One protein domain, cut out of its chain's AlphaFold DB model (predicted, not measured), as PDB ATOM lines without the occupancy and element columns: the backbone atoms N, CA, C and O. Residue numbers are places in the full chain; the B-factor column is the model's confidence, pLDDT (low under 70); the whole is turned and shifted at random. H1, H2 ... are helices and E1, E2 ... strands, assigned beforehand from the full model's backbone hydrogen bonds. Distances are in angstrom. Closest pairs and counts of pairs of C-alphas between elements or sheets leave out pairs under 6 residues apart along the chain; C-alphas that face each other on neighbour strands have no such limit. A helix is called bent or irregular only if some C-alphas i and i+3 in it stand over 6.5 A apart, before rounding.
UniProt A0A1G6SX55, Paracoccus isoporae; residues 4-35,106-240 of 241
ATOM      1  N   ALA A   4       5.058  30.546  98.390       97.94
ATOM      2  CA  ALA A   4       6.374  30.427  97.771       97.94
ATOM      3  C   ALA A   4       6.252  30.078  96.286       97.94
ATOM      4  O   ALA A   4       5.633  29.080  95.915       97.94
ATOM      5  N   ILE A   5       6.869  30.900  95.436       98.62
ATOM      6  CA  ILE A   5       6.970  30.666  93.995       98.62
ATOM      7  C   ILE A   5       8.359  30.103  93.703       98.62
ATOM      8  O   ILE A   5       9.362  30.802  93.844       98.62
ATOM      9  N   PHE A   6       8.422  28.852  93.262       98.44
ATOM     10  CA  PHE A   6       9.658  28.177  92.886       98.44
ATOM     11  C   PHE A   6       9.704  28.010  91.370       98.44
ATOM     12  O   PHE A   6       8.895  27.297  90.779       98.44
ATOM     13  N   ALA A   7      10.653  28.668  90.719       98.25
ATOM     14  CA  ALA A   7      10.870  28.512  89.290       98.25
ATOM     15  C   ALA A   7      11.952  27.469  89.017       98.25
ATOM     16  O   ALA A   7      12.927  27.373  89.765       98.25
ATOM     17  N   VAL A   8      11.813  26.708  87.929       97.75
ATOM     18  CA  VAL A   8      12.809  25.684  87.556       97.75
ATOM     19  C   VAL A   8      14.175  26.288  87.221       97.75
ATOM     20  O   VAL A   8      15.195  25.638  87.421       97.75
ATOM     21  N   THR A   9      14.199  27.529  86.730       96.25
ATOM     22  CA  THR A   9      15.399  28.343  86.483       96.25
ATOM     23  C   THR A   9      14.994  29.805  86.218       96.25
ATOM     24  O   THR A   9      13.801  30.149  86.252       96.25
ATOM     25  N   GLN A  10      15.957  30.691  85.938       94.94
ATOM     26  CA  GLN A  10      15.674  32.049  85.464       94.94
ATOM     27  C   GLN A  10      14.928  32.036  84.115       94.94
ATOM     28  O   GLN A  10      14.912  31.049  83.392       94.94
ATOM     29  N   ARG A  11      14.339  33.174  83.720       94.19
ATOM     30  CA  ARG A  11      13.723  33.384  82.383       94.19
ATOM     31  C   ARG A  11      12.514  32.485  82.056       94.19
ATOM     32  O   ARG A  11      12.088  32.399  80.902       94.19
ATOM     33  N   THR A  12      11.909  31.907  83.086       95.88
ATOM     34  CA  THR A  12      10.701  31.065  83.041       95.88
ATOM     35  C   THR A  12       9.396  31.848  83.179       95.88
ATOM     36  O   THR A  12       8.329  31.281  83.021       95.88
ATOM     37  N   GLY A  13       9.460  33.154  83.462       95.06
ATOM     38  CA  GLY A  13       8.268  33.985  83.681       95.06
ATOM     39  C   GLY A  13       7.781  34.037  85.132       95.06
ATOM     40  O   GLY A  13       6.753  34.644  85.411       95.06
ATOM     41  N   SER A  14       8.547  33.510  86.089       97.06
ATOM     42  CA  SER A  14       8.222  33.580  87.524       97.06
ATOM     43  C   SER A  14       8.009  35.002  88.060       97.06
ATOM     44  O   SER A  14       7.185  35.197  88.947       97.06
ATOM     45  N   THR A  15       8.670  36.021  87.499       97.06
ATOM     46  CA  THR A  15       8.401  37.432  87.841       97.06
ATOM     47  C   THR A  15       7.011  37.895  87.387       97.06
ATOM     48  O   THR A  15       6.404  38.726  88.053       97.06
ATOM     49  N   LEU A  16       6.477  37.376  86.274       97.38
ATOM     50  CA  LEU A  16       5.094  37.660  85.875       97.38
ATOM     51  C   LEU A  16       4.119  37.028  86.874       97.38
ATOM     52  O   LEU A  16       3.222  37.716  87.346       97.38
ATOM     53  N   VAL A  17       4.353  35.772  87.265       98.25
ATOM     54  CA  VAL A  17       3.549  35.096  88.297       98.25
ATOM     55  C   VAL A  17       3.612  35.858  89.624       98.25
ATOM     56  O   VAL A  17       2.577  36.160  90.203       98.25
ATOM     57  N   GLN A  18       4.797  36.294  90.060       98.25
ATOM     58  CA  GLN A  18       4.954  37.157  91.237       98.25
ATOM     59  C   GLN A  18       4.103  38.436  91.137       98.25
ATOM     60  O   GLN A  18       3.440  38.817  92.097       98.25
ATOM     61  N   ARG A  19       4.095  39.100  89.974       98.06
ATOM     62  CA  ARG A  19       3.286  40.308  89.743       98.06
ATOM     63  C   ARG A  19       1.784  40.028  89.764       98.06
ATOM     64  O   ARG A  19       1.044  40.901  90.198       98.06
ATOM     65  N   LEU A  20       1.348  38.854  89.305       98.44
ATOM     66  CA  LEU A  20      -0.051  38.428  89.398       98.44
ATOM     67  C   LEU A  20      -0.466  38.267  90.864       98.44
ATOM     68  O   LEU A  20      -1.460  38.851  91.273       98.44
ATOM     69  N   PHE A  21       0.343  37.594  91.685       98.25
ATOM     70  CA  PHE A  21       0.085  37.491  93.129       98.25
ATOM     71  C   PHE A  21       0.076  38.861  93.824       98.25
ATOM     72  O   PHE A  21      -0.814  39.138  94.622       98.25
ATOM     73  N   ASN A  22       1.005  39.752  93.466       97.69
ATOM     74  CA  ASN A  22       1.074  41.112  94.018       97.69
ATOM     75  C   ASN A  22      -0.007  42.061  93.476       97.69
ATOM     76  O   ASN A  22      -0.069  43.214  93.901       97.69
ATOM     77  N   ALA A  23      -0.842  41.629  92.526       97.94
ATOM     78  CA  ALA A  23      -2.003  42.415  92.120       97.94
ATOM     79  C   ALA A  23      -3.107  42.388  93.187       97.94
ATOM     80  O   ALA A  23      -3.911  43.322  93.242       97.94
ATOM     81  N   ASN A  24      -3.111  41.375  94.061       96.88
ATOM     82  CA  ASN A  24      -3.922  41.377  95.266       96.88
ATOM     83  C   ASN A  24      -3.312  42.334  96.305       96.88
ATOM     84  O   ASN A  24      -2.183  42.151  96.757       96.88
ATOM     85  N   LYS A  25      -4.088  43.338  96.725       94.69
ATOM     86  CA  LYS A  25      -3.656  44.374  97.676       94.69
ATOM     87  C   LYS A  25      -3.348  43.846  99.079       94.69
ATOM     88  O   LYS A  25      -2.688  44.551  99.832       94.69
ATOM     89  N   SER A  26      -3.814  42.648  99.438       95.56
ATOM     90  CA  SER A  26      -3.501  41.993 100.713       95.56
ATOM     91  C   SER A  26      -2.385  40.951 100.596       95.56
ATOM     92  O   SER A  26      -2.208  40.165 101.522       95.56
ATOM     93  N   THR A  27      -1.646  40.906  99.483       96.12
ATOM     94  CA  THR A  27      -0.575  39.929  99.248       96.12
ATOM     95  C   THR A  27       0.714  40.629  98.831       96.12
ATOM     96  O   THR A  27       0.715  41.489  97.952       96.12
ATOM     97  N   LEU A  28       1.834  40.236  99.440       96.69
ATOM     98  CA  LEU A  28       3.172  40.666  99.053       96.69
ATOM     99  C   LEU A  28       4.106  39.462  98.911       96.69
ATOM    100  O   LEU A  28       4.582  38.879  99.883       96.69
ATOM    101  N   VAL A  29       4.414  39.130  97.664       97.06
ATOM    102  CA  VAL A  29       5.451  38.186  97.268       97.06
ATOM    103  C   VAL A  29       6.719  38.962  96.929       97.06
ATOM    104  O   VAL A  29       6.795  39.685  95.928       97.06
ATOM    105  N   TRP A  30       7.731  38.792  97.769       96.50
ATOM    106  CA  TRP A  30       9.057  39.373  97.629       96.50
ATOM    107  C   TRP A  30       9.887  38.690  96.534       96.50
ATOM    108  O   TRP A  30       9.526  37.641  95.995       96.50
ATOM    109  N   GLY A  31      11.010  39.317  96.180       95.25
ATOM    110  CA  GLY A  31      11.977  38.773  95.228       95.25
ATOM    111  C   GLY A  31      12.791  37.588  95.766       95.25
ATOM    112  O   GLY A  31      12.455  36.976  96.778       95.25
ATOM    113  N   GLU A  32      13.873  37.290  95.049       95.19
ATOM    114  CA  GLU A  32      14.808  36.197  95.349       95.19
ATOM    115  C   GLU A  32      15.544  36.423  96.670       95.19
ATOM    116  O   GLU A  32      15.827  37.561  97.047       95.19
ATOM    117  N   ASN A  33      15.878  35.328  97.361       94.00
ATOM    118  CA  ASN A  33      16.565  35.360  98.657       94.00
ATOM    119  C   ASN A  33      17.970  34.747  98.607       94.00
ATOM    120  O   ASN A  33      18.532  34.372  99.639       94.00
ATOM    121  N   GLY A  34      18.534  34.631  97.401       91.75
ATOM    122  CA  GLY A  34      19.931  34.258  97.191       91.75
ATOM    123  C   GLY A  34      20.258  32.836  97.641       91.75
ATOM    124  O   GLY A  34      21.368  32.581  98.105       91.75
ATOM    125  N   GLN A  35      19.298  31.913  97.532       91.75
ATOM    126  CA  GLN A  35      19.434  30.523  97.985       91.75
ATOM    127  C   GLN A  35      19.656  30.361  99.494       91.75
ATOM    128  O   GLN A  35      20.259  29.379  99.938       91.75
ATOM    129  N   GLY A 106       4.997  36.186 100.948       96.19
ATOM    130  CA  GLY A 106       5.712  35.137 100.242       96.19
ATOM    131  C   GLY A 106       7.006  35.590  99.600       96.19
ATOM    132  O   GLY A 106       7.387  36.753  99.677       96.19
ATOM    133  N   PHE A 107       7.672  34.673  98.910       97.38
ATOM    134  CA  PHE A 107       8.851  34.982  98.103       97.38
ATOM    135  C   PHE A 107       8.827  34.228  96.775       97.38
ATOM    136  O   PHE A 107       8.118  33.230  96.611       97.38
ATOM    137  N   LYS A 108       9.634  34.696  95.824       97.69
ATOM    138  CA  LYS A 108       9.908  34.009  94.561       97.69
ATOM    139  C   LYS A 108      11.382  33.645  94.490       97.69
ATOM    140  O   LYS A 108      12.220  34.520  94.652       97.69
ATOM    141  N   GLU A 109      11.704  32.403  94.145       96.19
ATOM    142  CA  GLU A 109      13.079  31.949  93.924       96.19
ATOM    143  C   GLU A 109      13.203  31.144  92.625       96.19
ATOM    144  O   GLU A 109      12.282  30.438  92.220       96.19
ATOM    145  N   VAL A 110      14.341  31.274  91.950       95.81
ATOM    146  CA  VAL A 110      14.608  30.693  90.624       95.81
ATOM    147  C   VAL A 110      15.785  29.720  90.625       95.81
ATOM    148  O   VAL A 110      16.066  29.104  89.603       95.81
ATOM    149  N   THR A 111      16.489  29.594  91.751       90.94
ATOM    150  CA  THR A 111      17.704  28.776  91.867       90.94
ATOM    151  C   THR A 111      17.649  27.702  92.952       90.94
ATOM    152  O   THR A 111      18.605  26.942  93.103       90.94
ATOM    153  N   HIS A 112      16.543  27.584  93.693       95.25
ATOM    154  CA  HIS A 112      16.396  26.516  94.678       95.25
ATOM    155  C   HIS A 112      16.304  25.131  94.009       95.25
ATOM    156  O   HIS A 112      15.602  24.979  93.011       95.25
ATOM    157  N   PRO A 113      16.989  24.106  94.546       95.88
ATOM    158  CA  PRO A 113      16.751  22.723  94.161       95.88
ATOM    159  C   PRO A 113      15.455  22.187  94.807       95.88
ATOM    160  O   PRO A 113      15.078  22.649  95.886       95.88
ATOM    161  N   PRO A 114      14.815  21.150  94.231       96.88
ATOM    162  CA  PRO A 114      13.540  20.607  94.718       96.88
ATOM    163  C   PRO A 114      13.518  20.217  96.194       96.88
ATOM    164  O   PRO A 114      12.540  20.472  96.884       96.88
ATOM    165  N   MET A 115      14.622  19.678  96.711       95.44
ATOM    166  CA  MET A 115      14.743  19.279  98.117       95.44
ATOM    167  C   MET A 115      14.562  20.432  99.124       95.44
ATOM    168  O   MET A 115      14.260  20.179 100.287       95.44
ATOM    169  N   VAL A 116      14.718  21.698  98.707       96.44
ATOM    170  CA  VAL A 116      14.414  22.866  99.559       96.44
ATOM    171  C   VAL A 116      12.923  22.947  99.882       96.44
ATOM    172  O   VAL A 116      12.554  23.383 100.973       96.44
ATOM    173  N   VAL A 117      12.065  22.522  98.952       97.19
ATOM    174  CA  VAL A 117      10.608  22.587  99.104       97.19
ATOM    175  C   VAL A 117      10.156  21.771 100.311       97.19
ATOM    176  O   VAL A 117       9.261  22.207 101.024       97.19
ATOM    177  N   ASP A 118      10.820  20.650 100.594       96.19
ATOM    178  CA  ASP A 118      10.466  19.767 101.709       96.19
ATOM    179  C   ASP A 118      10.739  20.453 103.061       96.19
ATOM    180  O   ASP A 118       9.897  20.433 103.954       96.19
ATOM    181  N   TYR A 119      11.872  21.158 103.189       97.19
ATOM    182  CA  TYR A 119      12.176  21.959 104.385       97.19
ATOM    183  C   TYR A 119      11.222  23.142 104.520       97.19
ATOM    184  O   TYR A 119      10.792  23.473 105.623       97.19
ATOM    185  N   PHE A 120      10.882  23.781 103.398       97.81
ATOM    186  CA  PHE A 120       9.929  24.881 103.394       97.81
ATOM    187  C   PHE A 120       8.532  24.421 103.834       97.81
ATOM    188  O   PHE A 120       7.936  25.057 104.697       97.81
ATOM    189  N   LYS A 121       8.034  23.298 103.301       97.81
ATOM    190  CA  LYS A 121       6.737  22.714 103.667       97.81
ATOM    191  C   LYS A 121       6.705  22.209 105.108       97.81
ATOM    192  O   LYS A 121       5.674  22.338 105.752       97.81
ATOM    193  N   GLU A 122       7.812  21.694 105.642       97.62
ATOM    194  CA  GLU A 122       7.892  21.364 107.072       97.62
ATOM    195  C   GLU A 122       7.841  22.612 107.967       97.62
ATOM    196  O   GLU A 122       7.213  22.582 109.024       97.62
ATOM    197  N   ALA A 123       8.468  23.718 107.552       97.94
ATOM    198  CA  ALA A 123       8.426  24.978 108.297       97.94
ATOM    199  C   ALA A 123       7.063  25.693 108.188       97.94
ATOM    200  O   ALA A 123       6.609  26.310 109.155       97.94
ATOM    201  N   PHE A 124       6.415  25.597 107.022       97.81
ATOM    202  CA  PHE A 124       5.175  26.288 106.666       97.81
ATOM    203  C   PHE A 124       4.207  25.349 105.921       97.81
ATOM    204  O   PHE A 124       4.051  25.461 104.699       97.81
ATOM    205  N   PRO A 125       3.541  24.421 106.630       97.44
ATOM    206  CA  PRO A 125       2.693  23.398 106.006       97.44
ATOM    207  C   PRO A 125       1.517  23.984 105.213       97.44
ATOM    208  O   PRO A 125       1.216  23.510 104.116       97.44
ATOM    209  N   GLU A 126       0.936  25.077 105.712       96.69
ATOM    210  CA  GLU A 126      -0.214  25.759 105.104       96.69
ATOM    211  C   GLU A 126       0.160  26.681 103.931       96.69
ATOM    212  O   GLU A 126      -0.717  27.223 103.259       96.69
ATOM    213  N   ALA A 127       1.454  26.884 103.656       96.81
ATOM    214  CA  ALA A 127       1.868  27.783 102.587       96.81
ATOM    215  C   ALA A 127       1.516  27.215 101.203       96.81
ATOM    216  O   ALA A 127       1.807  26.055 100.876       96.81
ATOM    217  N   LYS A 128       0.963  28.069 100.337       97.06
ATOM    218  CA  LYS A 128       0.757  27.778  98.916       97.06
ATOM    219  C   LYS A 128       2.120  27.704  98.218       97.06
ATOM    220  O   LYS A 128       2.917  28.639  98.287       97.06
ATOM    221  N   THR A 129       2.387  26.610  97.514       97.88
ATOM    222  CA  THR A 129       3.603  26.435  96.704       97.88
ATOM    223  C   THR A 129       3.250  26.442  95.227       97.88
ATOM    224  O   THR A 129       2.429  25.640  94.789       97.88
ATOM    225  N   VAL A 130       3.876  27.335  94.465       98.62
ATOM    226  CA  VAL A 130       3.634  27.511  93.030       98.62
ATOM    227  C   VAL A 130       4.907  27.169  92.273       98.62
ATOM    228  O   VAL A 130       5.914  27.865  92.408       98.62
ATOM    229  N   PHE A 131       4.868  26.110  91.468       98.69
ATOM    230  CA  PHE A 131       5.999  25.701  90.638       98.69
ATOM    231  C   PHE A 131       5.854  26.281  89.237       98.69
ATOM    232  O   PHE A 131       4.816  26.103  88.608       98.69
ATOM    233  N   VAL A 132       6.879  26.973  88.741       98.56
ATOM    234  CA  VAL A 132       6.833  27.656  87.439       98.56
ATOM    235  C   VAL A 132       7.881  27.081  86.498       98.56
ATOM    236  O   VAL A 132       9.070  27.037  86.829       98.56
ATOM    237  N   SER A 133       7.444  26.700  85.300       98.19
ATOM    238  CA  SER A 133       8.313  26.263  84.211       98.19
ATOM    239  C   SER A 133       7.970  26.969  82.904       98.19
ATOM    240  O   SER A 133       6.998  27.710  82.792       98.19
ATOM    241  N   ARG A 134       8.829  26.774  81.916       97.69
ATOM    242  CA  ARG A 134       8.699  27.260  80.546       97.69
ATOM    243  C   ARG A 134       9.501  26.326  79.662       97.69
ATOM    244  O   ARG A 134      10.506  25.777  80.128       97.69
ATOM    245  N   HIS A 135       9.117  26.191  78.395       97.31
ATOM    246  CA  HIS A 135       9.861  25.365  77.448       97.31
ATOM    247  C   HIS A 135      11.375  25.672  77.520       97.31
ATOM    248  O   HIS A 135      11.773  26.845  77.437       97.31
ATOM    249  N   PRO A 136      12.250  24.660  77.677       96.94
ATOM    250  CA  PRO A 136      13.657  24.881  78.007       96.94
ATOM    251  C   PRO A 136      14.406  25.613  76.889       96.94
ATOM    252  O   PRO A 136      15.156  26.540  77.170       96.94
ATOM    253  N   VAL A 137      14.110  25.325  75.615       94.88
ATOM    254  CA  VAL A 137      14.657  26.087  74.471       94.88
ATOM    255  C   VAL A 137      14.246  27.568  74.501       94.88
ATOM    256  O   VAL A 137      15.086  28.450  74.323       94.88
ATOM    257  N   SER A 138      12.969  27.872  74.757       93.62
ATOM    258  CA  SER A 138      12.474  29.252  74.885       93.62
ATOM    259  C   SER A 138      13.132  29.988  76.055       93.62
ATOM    260  O   SER A 138      13.438  31.182  75.961       93.62
ATOM    261  N   THR A 139      13.366  29.267  77.148       94.75
ATOM    262  CA  THR A 139      14.065  29.760  78.335       94.75
ATOM    263  C   THR A 139      15.529  30.054  78.016       94.75
ATOM    264  O   THR A 139      15.967  31.180  78.240       94.75
ATOM    265  N   TRP A 140      16.248  29.116  77.392       94.75
ATOM    266  CA  TRP A 140      17.651  29.259  76.992       94.75
ATOM    267  C   TRP A 140      17.878  30.431  76.039       94.75
ATOM    268  O   TRP A 140      18.731  31.281  76.278       94.75
ATOM    269  N   ARG A 141      17.033  30.564  75.010       92.38
ATOM    270  CA  ARG A 141      17.048  31.718  74.092       92.38
ATOM    271  C   ARG A 141      16.841  33.059  74.802       92.38
ATOM    272  O   ARG A 141      17.194  34.097  74.257       92.38
ATOM    273  N   SER A 142      16.254  33.048  75.998       91.00
ATOM    274  CA  SER A 142      16.012  34.244  76.808       91.00
ATOM    275  C   SER A 142      17.135  34.539  77.817       91.00
ATOM    276  O   SER A 142      17.034  35.554  78.516       91.00
ATOM    277  N   VAL A 143      18.148  33.668  77.938       91.00
ATOM    278  CA  VAL A 143      19.320  33.840  78.813       91.00
ATOM    279  C   VAL A 143      20.368  34.714  78.107       91.00
ATOM    280  O   VAL A 143      20.839  34.331  77.031       91.00
ATOM    281  N   PRO A 144      20.763  35.862  78.692       89.50
ATOM    282  CA  PRO A 144      21.825  36.701  78.140       89.50
ATOM    283  C   PRO A 144      23.184  35.993  78.142       89.50
ATOM    284  O   PRO A 144      23.568  35.399  79.147       89.50
ATOM    285  N   ASP A 145      23.957  36.137  77.064       87.00
ATOM    286  CA  ASP A 145      25.312  35.564  76.979       87.00
ATOM    287  C   ASP A 145      26.255  36.128  78.054       87.00
ATOM    288  O   ASP A 145      27.137  35.429  78.547       87.00
ATOM    289  N   SER A 146      26.023  37.373  78.490       87.38
ATOM    290  CA  SER A 146      26.809  38.036  79.538       87.38
ATOM    291  C   SER A 146      26.745  37.349  80.903       87.38
ATOM    292  O   SER A 146      27.546  37.669  81.776       87.38
ATOM    293  N   TRP A 147      25.807  36.423  81.112       86.81
ATOM    294  CA  TRP A 147      25.725  35.646  82.347       86.81
ATOM    295  C   TRP A 147      26.711  34.474  82.378       86.81
ATOM    296  O   TRP A 147      26.885  33.876  83.436       86.81
ATOM    297  N   GLY A 148      27.345  34.130  81.248       84.31
ATOM    298  CA  GLY A 148      28.339  33.054  81.183       84.31
ATOM    299  C   GLY A 148      27.793  31.682  81.594       84.31
ATOM    300  O   GLY A 148      28.544  30.828  82.060       84.31
ATOM    301  N   GLN A 149      26.478  31.472  81.481       88.12
ATOM    302  CA  GLN A 149      25.847  30.213  81.859       88.12
ATOM    303  C   GLN A 149      26.257  29.117  80.866       88.12
ATOM    304  O   GLN A 149      26.134  29.299  79.660       88.12
ATOM    305  N   SER A 150      26.731  27.975  81.371       94.75
ATOM    306  CA  SER A 150      26.966  26.781  80.548       94.75
ATOM    307  C   SER A 150      25.634  26.117  80.188       94.75
ATOM    308  O   SER A 150      24.734  26.026  81.031       94.75
ATOM    309  N   ILE A 151      25.534  25.630  78.949       95.81
ATOM    310  CA  ILE A 151      24.377  24.881  78.462       95.81
ATOM    311  C   ILE A 151      24.138  23.600  79.271       95.81
ATOM    312  O   ILE A 151      23.002  23.340  79.659       95.81
ATOM    313  N   ASP A 152      25.192  22.859  79.626       96.69
ATOM    314  CA  ASP A 152      25.088  21.661  80.465       96.69
ATOM    315  C   ASP A 152      24.498  21.995  81.832       96.69
ATOM    316  O   ASP A 152      23.562  21.341  82.298       96.69
ATOM    317  N   ASN A 153      25.007  23.050  82.473       95.81
ATOM    318  CA  ASN A 153      24.505  23.494  83.770       95.81
ATOM    319  C   ASN A 153      23.041  23.937  83.679       95.81
ATOM    320  O   ASN A 153      22.256  23.637  84.578       95.81
ATOM    321  N   PHE A 154      22.666  24.630  82.600       97.19
ATOM    322  CA  PHE A 154      21.287  25.029  82.345       97.19
ATOM    323  C   PHE A 154      20.365  23.816  82.166       97.19
ATOM    324  O   PHE A 154      19.377  23.703  82.891       97.19
ATOM    325  N   ALA A 155      20.689  22.911  81.238       97.69
ATOM    326  CA  ALA A 155      19.844  21.774  80.885       97.69
ATOM    327  C   ALA A 155      19.674  20.818  82.075       97.69
ATOM    328  O   ALA A 155      18.550  20.470  82.433       97.69
ATOM    329  N   ASN A 156      20.765  20.493  82.777       97.31
ATOM    330  CA  ASN A 156      20.709  19.648  83.970       97.31
ATOM    331  C   ASN A 156      19.915  20.298  85.111       97.31
ATOM    332  O   ASN A 156      19.123  19.623  85.774       97.31
ATOM    333  N   ALA A 157      20.103  21.600  85.359       96.69
ATOM    334  CA  ALA A 157      19.344  22.299  86.393       96.69
ATOM    335  C   ALA A 157      17.853  22.355  86.050       96.69
ATOM    336  O   ALA A 157      17.030  22.058  86.914       96.69
ATOM    337  N   TRP A 158      17.512  22.678  84.798       98.06
ATOM    338  CA  TRP A 158      16.131  22.705  84.332       98.06
ATOM    339  C   TRP A 158      15.488  21.320  84.474       98.06
ATOM    340  O   TRP A 158      14.455  21.209  85.126       98.06
ATOM    341  N   ALA A 159      16.121  20.253  83.972       98.19
ATOM    342  CA  ALA A 159      15.560  18.901  84.012       98.19
ATOM    343  C   ALA A 159      15.370  18.395  85.449       98.19
ATOM    344  O   ALA A 159      14.291  17.924  85.818       98.19
ATOM    345  N   ARG A 160      16.397  18.555  86.296       97.94
ATOM    346  CA  ARG A 160      16.331  18.196  87.720       97.94
ATOM    347  C   ARG A 160      15.202  18.936  88.431       97.94
ATOM    348  O   ARG A 160      14.450  18.320  89.184       97.94
ATOM    349  N   ASN A 161      15.108  20.248  88.225       98.06
ATOM    350  CA  ASN A 161      14.148  21.075  88.942       98.06
ATOM    351  C   ASN A 161      12.718  20.824  88.444       98.06
ATOM    352  O   ASN A 161      11.827  20.662  89.270       98.06
ATOM    353  N   THR A 162      12.499  20.709  87.128       98.19
ATOM    354  CA  THR A 162      11.191  20.363  86.548       98.19
ATOM    355  C   THR A 162      10.688  19.029  87.090       98.19
ATOM    356  O   THR A 162       9.572  18.971  87.602       98.19
ATOM    357  N   ARG A 163      11.523  17.980  87.056       97.88
ATOM    358  CA  ARG A 163      11.165  16.652  87.576       97.88
ATOM    359  C   ARG A 163      10.816  16.707  89.062       97.88
ATOM    360  O   ARG A 163       9.722  16.318  89.454       97.88
ATOM    361  N   GLY A 164      11.708  17.264  89.881       98.12
ATOM    362  CA  GLY A 164      11.487  17.300  91.325       98.12
ATOM    363  C   GLY A 164      10.321  18.196  91.754       98.12
ATOM    364  O   GLY A 164       9.703  17.933  92.782       98.12
ATOM    365  N   TYR A 165       9.984  19.240  90.996       98.38
ATOM    366  CA  TYR A 165       8.780  20.027  91.267       98.38
ATOM    367  C   TYR A 165       7.502  19.316  90.824       98.38
ATOM    368  O   TYR A 165       6.526  19.357  91.567       98.38
ATOM    369  N   ALA A 166       7.513  18.611  89.689       97.88
ATOM    370  CA  ALA A 166       6.371  17.816  89.236       97.88
ATOM    371  C   ALA A 166       5.998  16.701  90.231       97.88
ATOM    372  O   ALA A 166       4.820  16.435  90.445       97.88
ATOM    373  N   GLU A 167       6.986  16.109  90.909       97.62
ATOM    374  CA  GLU A 167       6.768  15.147  92.005       97.62
ATOM    375  C   GLU A 167       6.089  15.767  93.240       97.62
ATOM    376  O   GLU A 167       5.516  15.052  94.058       97.62
ATOM    377  N   ARG A 168       6.170  17.093  93.403       97.25
ATOM    378  CA  ARG A 168       5.686  17.829  94.584       97.25
ATOM    379  C   ARG A 168       4.394  18.600  94.328       97.25
ATOM    380  O   ARG A 168       3.781  19.085  95.278       97.25
ATOM    381  N   GLY A 169       3.979  18.740  93.072       97.00
ATOM    382  CA  GLY A 169       2.725  19.386  92.711       97.00
ATOM    383  C   GLY A 169       2.659  19.838  91.257       97.00
ATOM    384  O   GLY A 169       3.547  19.578  90.446       97.00
ATOM    385  N   LYS A 170       1.576  20.548  90.926       97.75
ATOM    386  CA  LYS A 170       1.345  21.068  89.575       97.75
ATOM    387  C   LYS A 170       2.421  22.086  89.191       97.75
ATOM    388  O   LYS A 170       2.659  23.056  89.913       97.75
ATOM    389  N   VAL A 171       3.020  21.883  88.020       98.44
ATOM    390  CA  VAL A 171       3.927  22.841  87.381       98.44
ATOM    391  C   VAL A 171       3.127  23.711  86.419       98.44
ATOM    392  O   VAL A 171       2.538  23.214  85.461       98.44
ATOM    393  N   TYR A 172       3.120  25.016  86.671       98.50
ATOM    394  CA  TYR A 172       2.512  26.019  85.807       98.50
ATOM    395  C   TYR A 172       3.489  26.379  84.692       98.50
ATOM    396  O   TYR A 172       4.520  27.020  84.923       98.50
ATOM    397  N   TRP A 173       3.163  25.942  83.479       98.31
ATOM    398  CA  TRP A 173       3.926  26.262  82.282       98.31
ATOM    399  C   TRP A 173       3.574  27.659  81.801       98.31
ATOM    400  O   TRP A 173       2.403  28.016  81.680       98.31
ATOM    401  N   MET A 174       4.590  28.465  81.516       97.44
ATOM    402  CA  MET A 174       4.382  29.841  81.084       97.44
ATOM    403  C   MET A 174       3.576  29.903  79.784       97.44
ATOM    404  O   MET A 174       2.753  30.792  79.616       97.44
ATOM    405  N   GLU A 175       3.773  28.960  78.868       96.69
ATOM    406  CA  GLU A 175       2.987  28.865  77.639       96.69
ATOM    407  C   GLU A 175       1.478  28.723  77.921       96.69
ATOM    408  O   GLU A 175       0.686  29.415  77.277       96.69
ATOM    409  N   ASP A 176       1.095  27.935  78.932       97.44
ATOM    410  CA  ASP A 176      -0.299  27.772  79.364       97.44
ATOM    411  C   ASP A 176      -0.804  29.013  80.100       97.44
ATOM    412  O   ASP A 176      -1.856  29.545  79.765       97.44
ATOM    413  N   VAL A 177      -0.026  29.579  81.029       97.19
ATOM    414  CA  VAL A 177      -0.411  30.824  81.725       97.19
ATOM    415  C   VAL A 177      -0.686  31.964  80.724       97.19
ATOM    416  O   VAL A 177      -1.537  32.820  80.967       97.19
ATOM    417  N   LEU A 178      -0.013  31.977  79.568       94.94
ATOM    418  CA  LEU A 178      -0.235  32.974  78.516       94.94
ATOM    419  C   LEU A 178      -1.462  32.710  77.630       94.94
ATOM    420  O   LEU A 178      -1.937  33.658  77.004       94.94
ATOM    421  N   ARG A 179      -1.942  31.466  77.507       94.81
ATOM    422  CA  ARG A 179      -2.879  31.072  76.433       94.81
ATOM    423  C   ARG A 179      -4.073  30.244  76.897       94.81
ATOM    424  O   ARG A 179      -5.144  30.370  76.315       94.81
ATOM    425  N   ASP A 180      -3.883  29.400  77.900       96.81
ATOM    426  CA  ASP A 180      -4.885  28.462  78.380       96.81
ATOM    427  C   ASP A 180      -5.781  29.102  79.444       96.81
ATOM    428  O   ASP A 180      -5.320  29.537  80.503       96.81
ATOM    429  N   ARG A 181      -7.087  29.152  79.171       97.44
ATOM    430  CA  ARG A 181      -8.039  29.845  80.040       97.44
ATOM    431  C   ARG A 181      -8.153  29.186  81.412       97.44
ATOM    432  O   ARG A 181      -8.204  29.900  82.410       97.44
ATOM    433  N   GLN A 182      -8.141  27.856  81.462       98.12
ATOM    434  CA  GLN A 182      -8.249  27.114  82.715       98.12
ATOM    435  C   GLN A 182      -7.061  27.422  83.632       98.12
ATOM    436  O   GLN A 182      -7.248  27.808  84.782       98.12
ATOM    437  N   THR A 183      -5.839  27.336  83.108       98.31
ATOM    438  CA  THR A 183      -4.613  27.668  83.847       98.31
ATOM    439  C   THR A 183      -4.634  29.111  84.345       98.31
ATOM    440  O   THR A 183      -4.198  29.403  85.458       98.31
ATOM    441  N   GLN A 184      -5.163  30.036  83.545       98.50
ATOM    442  CA  GLN A 184      -5.314  31.420  83.971       98.50
ATOM    443  C   GLN A 184      -6.337  31.589  85.101       98.50
ATOM    444  O   GLN A 184      -6.103  32.411  85.983       98.50
ATOM    445  N   ASP A 185      -7.482  30.898  85.049       98.44
ATOM    446  CA  ASP A 185      -8.499  30.930  86.112       98.44
ATOM    447  C   ASP A 185      -7.915  30.351  87.420       98.44
ATOM    448  O   ASP A 185      -7.981  31.005  88.456       98.44
ATOM    449  N   GLU A 186      -7.187  29.232  87.357       98.38
ATOM    450  CA  GLU A 186      -6.498  28.659  88.525       98.38
ATOM    451  C   GLU A 186      -5.457  29.612  89.142       98.38
ATOM    452  O   GLU A 186      -5.342  29.713  90.364       98.38
ATOM    453  N   ILE A 187      -4.687  30.337  88.318       98.38
ATOM    454  CA  ILE A 187      -3.753  31.355  88.821       98.38
ATOM    455  C   ILE A 187      -4.508  32.509  89.487       98.38
ATOM    456  O   ILE A 187      -4.032  33.010  90.508       98.38
ATOM    457  N   CYS A 188      -5.665  32.919  88.954       98.56
ATOM    458  CA  CYS A 188      -6.507  33.934  89.593       98.56
ATOM    459  C   CYS A 188      -6.977  33.466  90.974       98.56
ATOM    460  O   CYS A 188      -6.850  34.222  91.935       98.56
ATOM    461  N   ASP A 189      -7.421  32.215  91.092       98.31
ATOM    462  CA  ASP A 189      -7.869  31.626  92.357       98.31
ATOM    463  C   ASP A 189      -6.725  31.508  93.374       98.31
ATOM    464  O   ASP A 189      -6.869  31.856  94.548       98.31
ATOM    465  N   LEU A 190      -5.543  31.065  92.933       97.81
ATOM    466  CA  LEU A 190      -4.371  30.956  93.803       97.81
ATOM    467  C   LEU A 190      -3.884  32.315  94.314       97.81
ATOM    468  O   LEU A 190      -3.540  32.429  95.498       97.81
ATOM    469  N   ALA A 191      -3.846  33.313  93.428       97.88
ATOM    470  CA  ALA A 191      -3.453  34.689  93.729       97.88
ATOM    471  C   ALA A 191      -4.563  35.494  94.424       97.88
ATOM    472  O   ALA A 191      -4.283  36.556  94.983       97.88
ATOM    473  N   GLU A 192      -5.797  34.983  94.419       97.94
ATOM    474  CA  GLU A 192      -6.999  35.644  94.932       97.94
ATOM    475  C   GLU A 192      -7.212  37.013  94.265       97.94
ATOM    476  O   GLU A 192      -7.362  38.041  94.927       97.94
ATOM    477  N   ILE A 193      -7.171  37.023  92.931       98.44
ATOM    478  CA  ILE A 193      -7.364  38.215  92.099       98.44
ATOM    479  C   ILE A 193      -8.523  38.022  91.128       98.44
ATOM    480  O   ILE A 193      -8.886  36.903  90.772       98.44
ATOM    481  N   THR A 194      -9.086  39.128  90.653       98.44
ATOM    482  CA  THR A 194     -10.111  39.073  89.609       98.44
ATOM    483  C   THR A 194      -9.492  38.844  88.231       98.44
ATOM    484  O   THR A 194      -8.307  39.096  87.992       98.44
ATOM    485  N   ARG A 195     -10.329  38.452  87.264       97.94
ATOM    486  CA  ARG A 195      -9.938  38.418  85.849       97.94
ATOM    487  C   ARG A 195      -9.459  39.785  85.346       97.94
ATOM    488  O   ARG A 195      -8.506  39.852  84.576       97.94
ATOM    489  N   GLU A 196     -10.082  40.867  85.801       98.00
ATOM    490  CA  GLU A 196      -9.683  42.223  85.421       98.00
ATOM    491  C   GLU A 196      -8.269  42.558  85.918       98.00
ATOM    492  O   GLU A 196      -7.462  43.125  85.175       98.00
ATOM    493  N   ASP A 197      -7.934  42.159  87.149       98.25
ATOM    494  CA  ASP A 197      -6.586  42.315  87.698       98.25
ATOM    495  C   ASP A 197      -5.556  41.520  86.891       98.25
ATOM    496  O   ASP A 197      -4.494  42.054  86.557       98.25
ATOM    497  N   PHE A 198      -5.884  40.274  86.533       98.25
ATOM    498  CA  PHE A 198      -5.046  39.433  85.681       98.25
ATOM    499  C   PHE A 198      -4.763  40.125  84.341       98.25
ATOM    500  O   PHE A 198      -3.603  40.348  83.982       98.25
ATOM    501  N   ASP A 199      -5.812  40.548  83.633       97.19
ATOM    502  CA  ASP A 199      -5.697  41.185  82.320       97.19
ATOM    503  C   ASP A 199      -4.911  42.503  82.398       97.19
ATOM    504  O   ASP A 199      -4.112  42.821  81.510       97.19
ATOM    505  N   ARG A 200      -5.084  43.270  83.482       97.19
ATOM    506  CA  ARG A 200      -4.315  44.492  83.742       97.19
ATOM    507  C   ARG A 200      -2.824  44.198  83.885       97.19
ATOM    508  O   ARG A 200      -2.015  44.893  83.272       97.19
ATOM    509  N   VAL A 201      -2.440  43.179  84.657       96.81
ATOM    510  CA  VAL A 201      -1.029  42.789  84.829       96.81
ATOM    511  C   VAL A 201      -0.418  42.319  83.508       96.81
ATOM    512  O   VAL A 201       0.712  42.713  83.192       96.81
ATOM    513  N   MET A 202      -1.172  41.535  82.732       95.00
ATOM    514  CA  MET A 202      -0.752  40.967  81.447       95.00
ATOM    515  C   MET A 202      -0.492  42.020  80.364       95.00
ATOM    516  O   MET A 202       0.392  41.837  79.530       95.00
ATOM    517  N   LYS A 203      -1.210  43.149  80.391       93.25
ATOM    518  CA  LYS A 203      -1.011  44.264  79.442       93.25
ATOM    519  C   LYS A 203       0.306  45.016  79.645       93.25
ATOM    520  O   LYS A 203       0.770  45.701  78.734       93.25
ATOM    521  N   VAL A 204       0.920  44.919  80.823       88.38
ATOM    522  CA  VAL A 204       2.148  45.658  81.134       88.38
ATOM    523  C   VAL A 204       3.369  44.867  80.668       88.38
ATOM    524  O   VAL A 204       3.777  43.880  81.290       88.38
ATOM    525  N   ASN A 205       4.001  45.360  79.605       75.69
ATOM    526  CA  ASN A 205       5.260  44.828  79.105       75.69
ATOM    527  C   ASN A 205       6.439  45.365  79.936       75.69
ATOM    528  O   ASN A 205       6.797  46.538  79.836       75.69
ATOM    529  N   VAL A 206       7.046  44.507  80.757       70.69
ATOM    530  CA  VAL A 206       8.234  44.849  81.552       70.69
ATOM    531  C   VAL A 206       9.439  44.141  80.951       70.69
ATOM    532  O   VAL A 206       9.537  42.919  81.045       70.69
ATOM    533  N   ASN A 207      10.358  44.911  80.361       59.47
ATOM    534  CA  ASN A 207      11.679  44.455  79.912       59.47
ATOM    535  C   ASN A 207      11.663  43.088  79.203       59.47
ATOM    536  O   ASN A 207      12.421  42.178  79.561       59.47
ATOM    537  N   SER A 208      10.809  42.926  78.185       57.97
ATOM    538  CA  SER A 208      10.916  41.772  77.297       57.97
ATOM    539  C   SER A 208      12.284  41.819  76.612       57.97
ATOM    540  O   SER A 208      12.641  42.821  75.986       57.97
ATOM    541  N   THR A 209      13.089  40.759  76.748       57.06
ATOM    542  CA  THR A 209      14.362  40.674  76.027       57.06
ATOM    543  C   THR A 209      14.036  40.713  74.538       57.06
ATOM    544  O   THR A 209      13.492  39.757  73.991       57.06
ATOM    545  N   LYS A 210      14.305  41.845  73.879       53.69
ATOM    546  CA  LYS A 210      14.033  42.025  72.443       53.69
ATOM    547  C   LYS A 210      14.983  41.208  71.562       53.69
ATOM    548  O   LYS A 210      14.740  41.071  70.368       53.69
ATOM    549  N   ARG A 211      16.062  40.670  72.137       55.22
ATOM    550  CA  ARG A 211      17.057  39.874  71.422       55.22
ATOM    551  C   ARG A 211      16.673  38.402  71.430       55.22
ATOM    552  O   ARG A 211      16.748  37.736  72.456       55.22
ATOM    553  N   LYS A 212      16.268  37.913  70.258       58.09
ATOM    554  CA  LYS A 212      16.355  36.496  69.901       58.09
ATOM    555  C   LYS A 212      17.772  36.253  69.383       58.09
ATOM    556  O   LYS A 212      17.955  36.071  68.181       58.09
ATOM    557  N   ASP A 213      18.770  36.327  70.259       65.19
ATOM    558  CA  ASP A 213      20.103  35.889  69.857       65.19
ATOM    559  C   ASP A 213      19.985  34.398  69.509       65.19
ATOM    560  O   ASP A 213      19.400  33.603  70.257       65.19
ATOM    561  N   ARG A 214      20.409  34.034  68.294       80.81
ATOM    562  CA  ARG A 214      20.355  32.644  67.841       80.81
ATOM    563  C   ARG A 214      21.366  31.858  68.669       80.81
ATOM    564  O   ARG A 214      22.564  31.975  68.449       80.81
ATOM    565  N   LYS A 215      20.867  31.068  69.621       90.12
ATOM    566  CA  LYS A 215      21.669  30.066  70.327       90.12
ATOM    567  C   LYS A 215      22.100  28.962  69.344       90.12
ATOM    568  O   LYS A 215      21.338  28.687  68.410       90.12
ATOM    569  N   PRO A 216      23.287  28.354  69.518       93.12
ATOM    570  CA  PRO A 216      23.756  27.242  68.692       93.12
ATOM    571  C   PRO A 216      22.732  26.107  68.584       93.12
ATOM    572  O   PRO A 216      22.028  25.806  69.547       93.12
ATOM    573  N   GLN A 217      22.669  25.444  67.426       93.88
ATOM    574  CA  GLN A 217      21.794  24.278  67.252       93.88
ATOM    575  C   GLN A 217      22.209  23.128  68.180       93.88
ATOM    576  O   GLN A 217      21.341  22.496  68.767       93.88
ATOM    577  N   SER A 218      23.512  22.949  68.415       96.44
ATOM    578  CA  SER A 218      24.044  21.980  69.382       96.44
ATOM    579  C   SER A 218      23.472  22.161  70.791       96.44
ATOM    580  O   SER A 218      23.219  21.176  71.478       96.44
ATOM    581  N   ASP A 219      23.223  23.405  71.216       96.00
ATOM    582  CA  ASP A 219      22.605  23.678  72.517       96.00
ATOM    583  C   ASP A 219      21.149  23.217  72.540       96.00
ATOM    584  O   ASP A 219      20.666  22.692  73.540       96.00
ATOM    585  N   ILE A 220      20.433  23.450  71.437       94.69
ATOM    586  CA  ILE A 220      19.036  23.042  71.282       94.69
ATOM    587  C   ILE A 220      18.952  21.517  71.303       94.69
ATOM    588  O   ILE A 220      18.107  20.981  72.013       94.69
ATOM    589  N   ASP A 221      19.839  20.836  70.580       96.12
ATOM    590  CA  ASP A 221      19.881  19.376  70.516       96.12
ATOM    591  C   ASP A 221      20.154  18.779  71.905       96.12
ATOM    592  O   ASP A 221      19.402  17.916  72.353       96.12
ATOM    593  N   LEU A 222      21.137  19.316  72.644       97.06
ATOM    594  CA  LEU A 222      21.433  18.901  74.020       97.06
ATOM    595  C   LEU A 222      20.260  19.157  74.981       97.06
ATOM    596  O   LEU A 222      19.950  18.322  75.830       97.06
ATOM    597  N   ILE A 223      19.583  20.303  74.856       97.38
ATOM    598  CA  ILE A 223      18.375  20.582  75.641       97.38
ATOM    599  C   ILE A 223      17.302  19.536  75.354       97.38
ATOM    600  O   ILE A 223      16.681  19.042  76.292       97.38
ATOM    601  N   MET A 224      17.046  19.223  74.086       96.69
ATOM    602  CA  MET A 224      15.994  18.276  73.727       96.69
ATOM    603  C   MET A 224      16.329  16.851  74.168       96.69
ATOM    604  O   MET A 224      15.422  16.153  74.610       96.69
ATOM    605  N   ASP A 225      17.603  16.457  74.127       97.38
ATOM    606  CA  ASP A 225      18.077  15.167  74.640       97.38
ATOM    607  C   ASP A 225      17.855  15.031  76.158       97.38
ATOM    608  O   ASP A 225      17.275  14.055  76.625       97.38
ATOM    609  N   LEU A 226      18.230  16.052  76.938       97.62
ATOM    610  CA  LEU A 226      18.162  15.996  78.405       97.62
ATOM    611  C   LEU A 226      16.796  16.354  79.005       97.62
ATOM    612  O   LEU A 226      16.519  16.006  80.155       97.62
ATOM    613  N   CYS A 227      15.988  17.138  78.289       97.81
ATOM    614  CA  CYS A 227      14.769  17.744  78.829       97.81
ATOM    615  C   CYS A 227      13.496  17.352  78.074       97.81
ATOM    616  O   CYS A 227      12.412  17.663  78.563       97.81
ATOM    617  N   GLY A 228      13.601  16.772  76.875       96.25
ATOM    618  CA  GLY A 228      12.474  16.617  75.953       96.25
ATOM    619  C   GLY A 228      11.336  15.749  76.489       96.25
ATOM    620  O   GLY A 228      10.172  16.075  76.272       96.25
ATOM    621  N   ASP A 229      11.663  14.698  77.240       97.00
ATOM    622  CA  ASP A 229      10.715  13.776  77.878       97.00
ATOM    623  C   ASP A 229       9.897  14.423  79.010       97.00
ATOM    624  O   ASP A 229       8.814  13.950  79.351       97.00
ATOM    625  N   LEU A 230      10.394  15.525  79.578       97.31
ATOM    626  CA  LEU A 230       9.739  16.271  80.654       97.31
ATOM    627  C   LEU A 230       8.779  17.356  80.142       97.31
ATOM    628  O   LEU A 230       8.112  18.009  80.949       97.31
ATOM    629  N   ILE A 231       8.738  17.607  78.831       97.00
ATOM    630  CA  ILE A 231       7.887  18.638  78.231       97.00
ATOM    631  C   ILE A 231       6.521  18.015  77.906       97.00
ATOM    632  O   ILE A 231       6.461  17.068  77.122       97.00
ATOM    633  N   PRO A 232       5.403  18.545  78.439       96.69
ATOM    634  CA  PRO A 232       4.077  18.089  78.046       96.69
ATOM    635  C   PRO A 232       3.867  18.234  76.536       96.69
ATOM    636  O   PRO A 232       4.289  19.228  75.940       96.69
ATOM    637  N   ALA A 233       3.181  17.271  75.919       95.12
ATOM    638  CA  ALA A 233       3.007  17.229  74.467       95.12
ATOM    639  C   ALA A 233       2.423  18.537  73.896       95.12
ATOM    640  O   ALA A 233       2.950  19.074  72.920       95.12
ATOM    641  N   HIS A 234       1.415  19.114  74.560       93.88
ATOM    642  CA  HIS A 234       0.789  20.373  74.133       93.88
ATOM    643  C   HIS A 234       1.742  21.577  74.209       93.88
ATOM    644  O   HIS A 234       1.648  22.500  73.400       93.88
ATOM    645  N   ILE A 235       2.713  21.556  75.129       94.81
ATOM    646  CA  ILE A 235       3.758  22.586  75.241       94.81
ATOM    647  C   ILE A 235       4.800  22.426  74.134       94.81
ATOM    648  O   ILE A 235       5.242  23.421  73.554       94.81
ATOM    649  N   ALA A 236       5.192  21.189  73.816       90.56
ATOM    650  CA  ALA A 236       6.164  20.907  72.762       90.56
ATOM    651  C   ALA A 236       5.670  21.377  71.380       90.56
ATOM    652  O   ALA A 236       6.452  21.874  70.567       90.56
ATOM    653  N   GLU A 237       4.367  21.268  71.116       85.62
ATOM    654  CA  GLU A 237       3.739  21.750  69.881       85.62
ATOM    655  C   GLU A 237       3.680  23.281  69.806       85.62
ATOM    656  O   GLU A 237       3.931  23.863  68.749       85.62
ATOM    657  N   ALA A 238       3.436  23.953  70.936       77.75
ATOM    658  CA  ALA A 238       3.268  25.404  71.003       77.75
ATOM    659  C   ALA A 238       4.531  26.214  70.642       77.75
ATOM    660  O   ALA A 238       4.418  27.410  70.347       77.75
ATOM    661  N   VAL A 239       5.714  25.587  70.677       71.88
ATOM    662  CA  VAL A 239       7.032  26.214  70.435       71.88
ATOM    663  C   VAL A 239       7.572  25.949  69.020       71.88
ATOM    664  O   VAL A 239       8.582  26.529  68.626       71.88
ATOM    665  N   LYS A 240       6.875  25.138  68.210       58.28
ATOM    666  CA  LYS A 240       7.202  24.921  66.786       58.28
ATOM    667  C   LYS A 240       6.796  26.093  65.864       58.28
ATOM    668  O   LYS A 240       6.995  25.994  64.656       58.28
TER     669      LYS A 240
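What this domain is: This is residues 4 to 35 and 106 to 240 of the 241 residues of a protein of Paracoccus isoporae (UniProt A0A1G6SX55). A curled, strongly twisted sheet of five parallel strands makes the core, with helices on both faces in three layers: H2 and H4 on one face, H1 and H6 on the other. H8 runs side by side with H4, H3 packs on H8, H7 packs on H1, and the long link of residues 204 to 216 runs over the outside from H7 to H8. The printed part has 167 residues, with nine named helices and five named strands in the order E1 H1 E2 E3 H2 E4 H3 H4 E5 H5 H6 H7 H8 H9; the sheet's order is E2 E3 E1 E4 E5. The class is mixed, helices and strands. The whole is compact, with a radius of gyration of the C-alphas of 15.7 A and spans of 46 by 36 by 31 A.

How they stand to each other: In the sheet, E1 (residues 4 to 7) and E4 (128 to 133) are parallel neighbours at 13 degrees, with N 6 and O 130 2.8 A apart, within hydrogen-bond range. E3 (106 to 109) is parallel to E1 at 15 degrees, with N 7 and O 109 at 2.8 A. E2 (27 to 30), an edge strand, is parallel to E3 at 33 degrees, with N 30 and O 106 at 2.8 A. E5 (171 to 173), the other edge strand, is parallel to E4 at 44 degrees, with N 172 and O 131 at 2.8 A. H4 (151 to 166) is on the sheet over E4, at a height of 8.6 A, slantwise to the strands at 38 degrees on the local plane. H1 (14 to 21) is on the opposite face; its C-alpha of Gln 18 is 6.1 A from that of Val 29, the closest pair with E2. E1, H1, E2 form a split strand-helix-strand unit, two parallel strands with E3 between them in the sheet and a helix linking them; E3, H2 (115 to 123), E4 form another, with E1 between. E4, H3 (136 to 140) and H4, E5 form a strand-helix-strand unit with neighbour strands; the three crossovers are right-handed. H2 and H4 are close but not clearly touching; their closest C-alphas, of Met 115 and Gly 164, are 7.8 A apart. H8 (217 to 230) touches H4 at a shallow tilt of 14 degrees, the same way, the closest C-alphas being those of Ala 159 and Cys 227, 5.4 A apart. H3 touches H8, with the C-alphas of Val 137 and Ile 220 closest at 6.2 A. H6 (181 to 191) is the hub, touching H1, H5 (174 to 179) and H7 (195 to 203), the last two only at the corner, and H7 only just, with 3 pairs of C-alphas within 8 A. The closest C-alphas are those of Phe 21 and Ala 191 for H1 and H6, 4.6 A, and of Leu 20 and Phe 198 for H1 and H7, which touch, 6.3 A. H9 (233 to 238) and H5 only just touch, with 3 pairs of C-alphas within 8 A, the closest those of Glu 175 and Ile 235, 6.8 A. Every O i to N i+4 pair is within hydrogen-bond range in H1, H3, H4, H5, H6, H7 and H9; in H2 4 of 5 are, in H8 8 of 10.

Where its parts are: E1 begins at C-alpha 4, (6.374, 30.427, 97.771). E4, the longest strand, is 16.6 A from first to last C-alpha. H4, the longest helix, is 22.1 A, H8 19.7 A and H6 15.2 A. H8 is irregular: C-alphas 226 and 229 are 7.8 A apart. H9 ends at C-alpha 238, (3.268, 25.404, 71.003).

The domain as a whole: The C-alphas of Ser 26 and Ser 218, the two farthest apart, are 46.3 A apart. Residues 36 to 105 are not printed, and C-alphas 35 and 106 are 14.7 A apart across this cut. The link from H7 to H8 is long. The mean pLDDT of the printed part is 93.7; residues 207 to 213 and 240 are under 70.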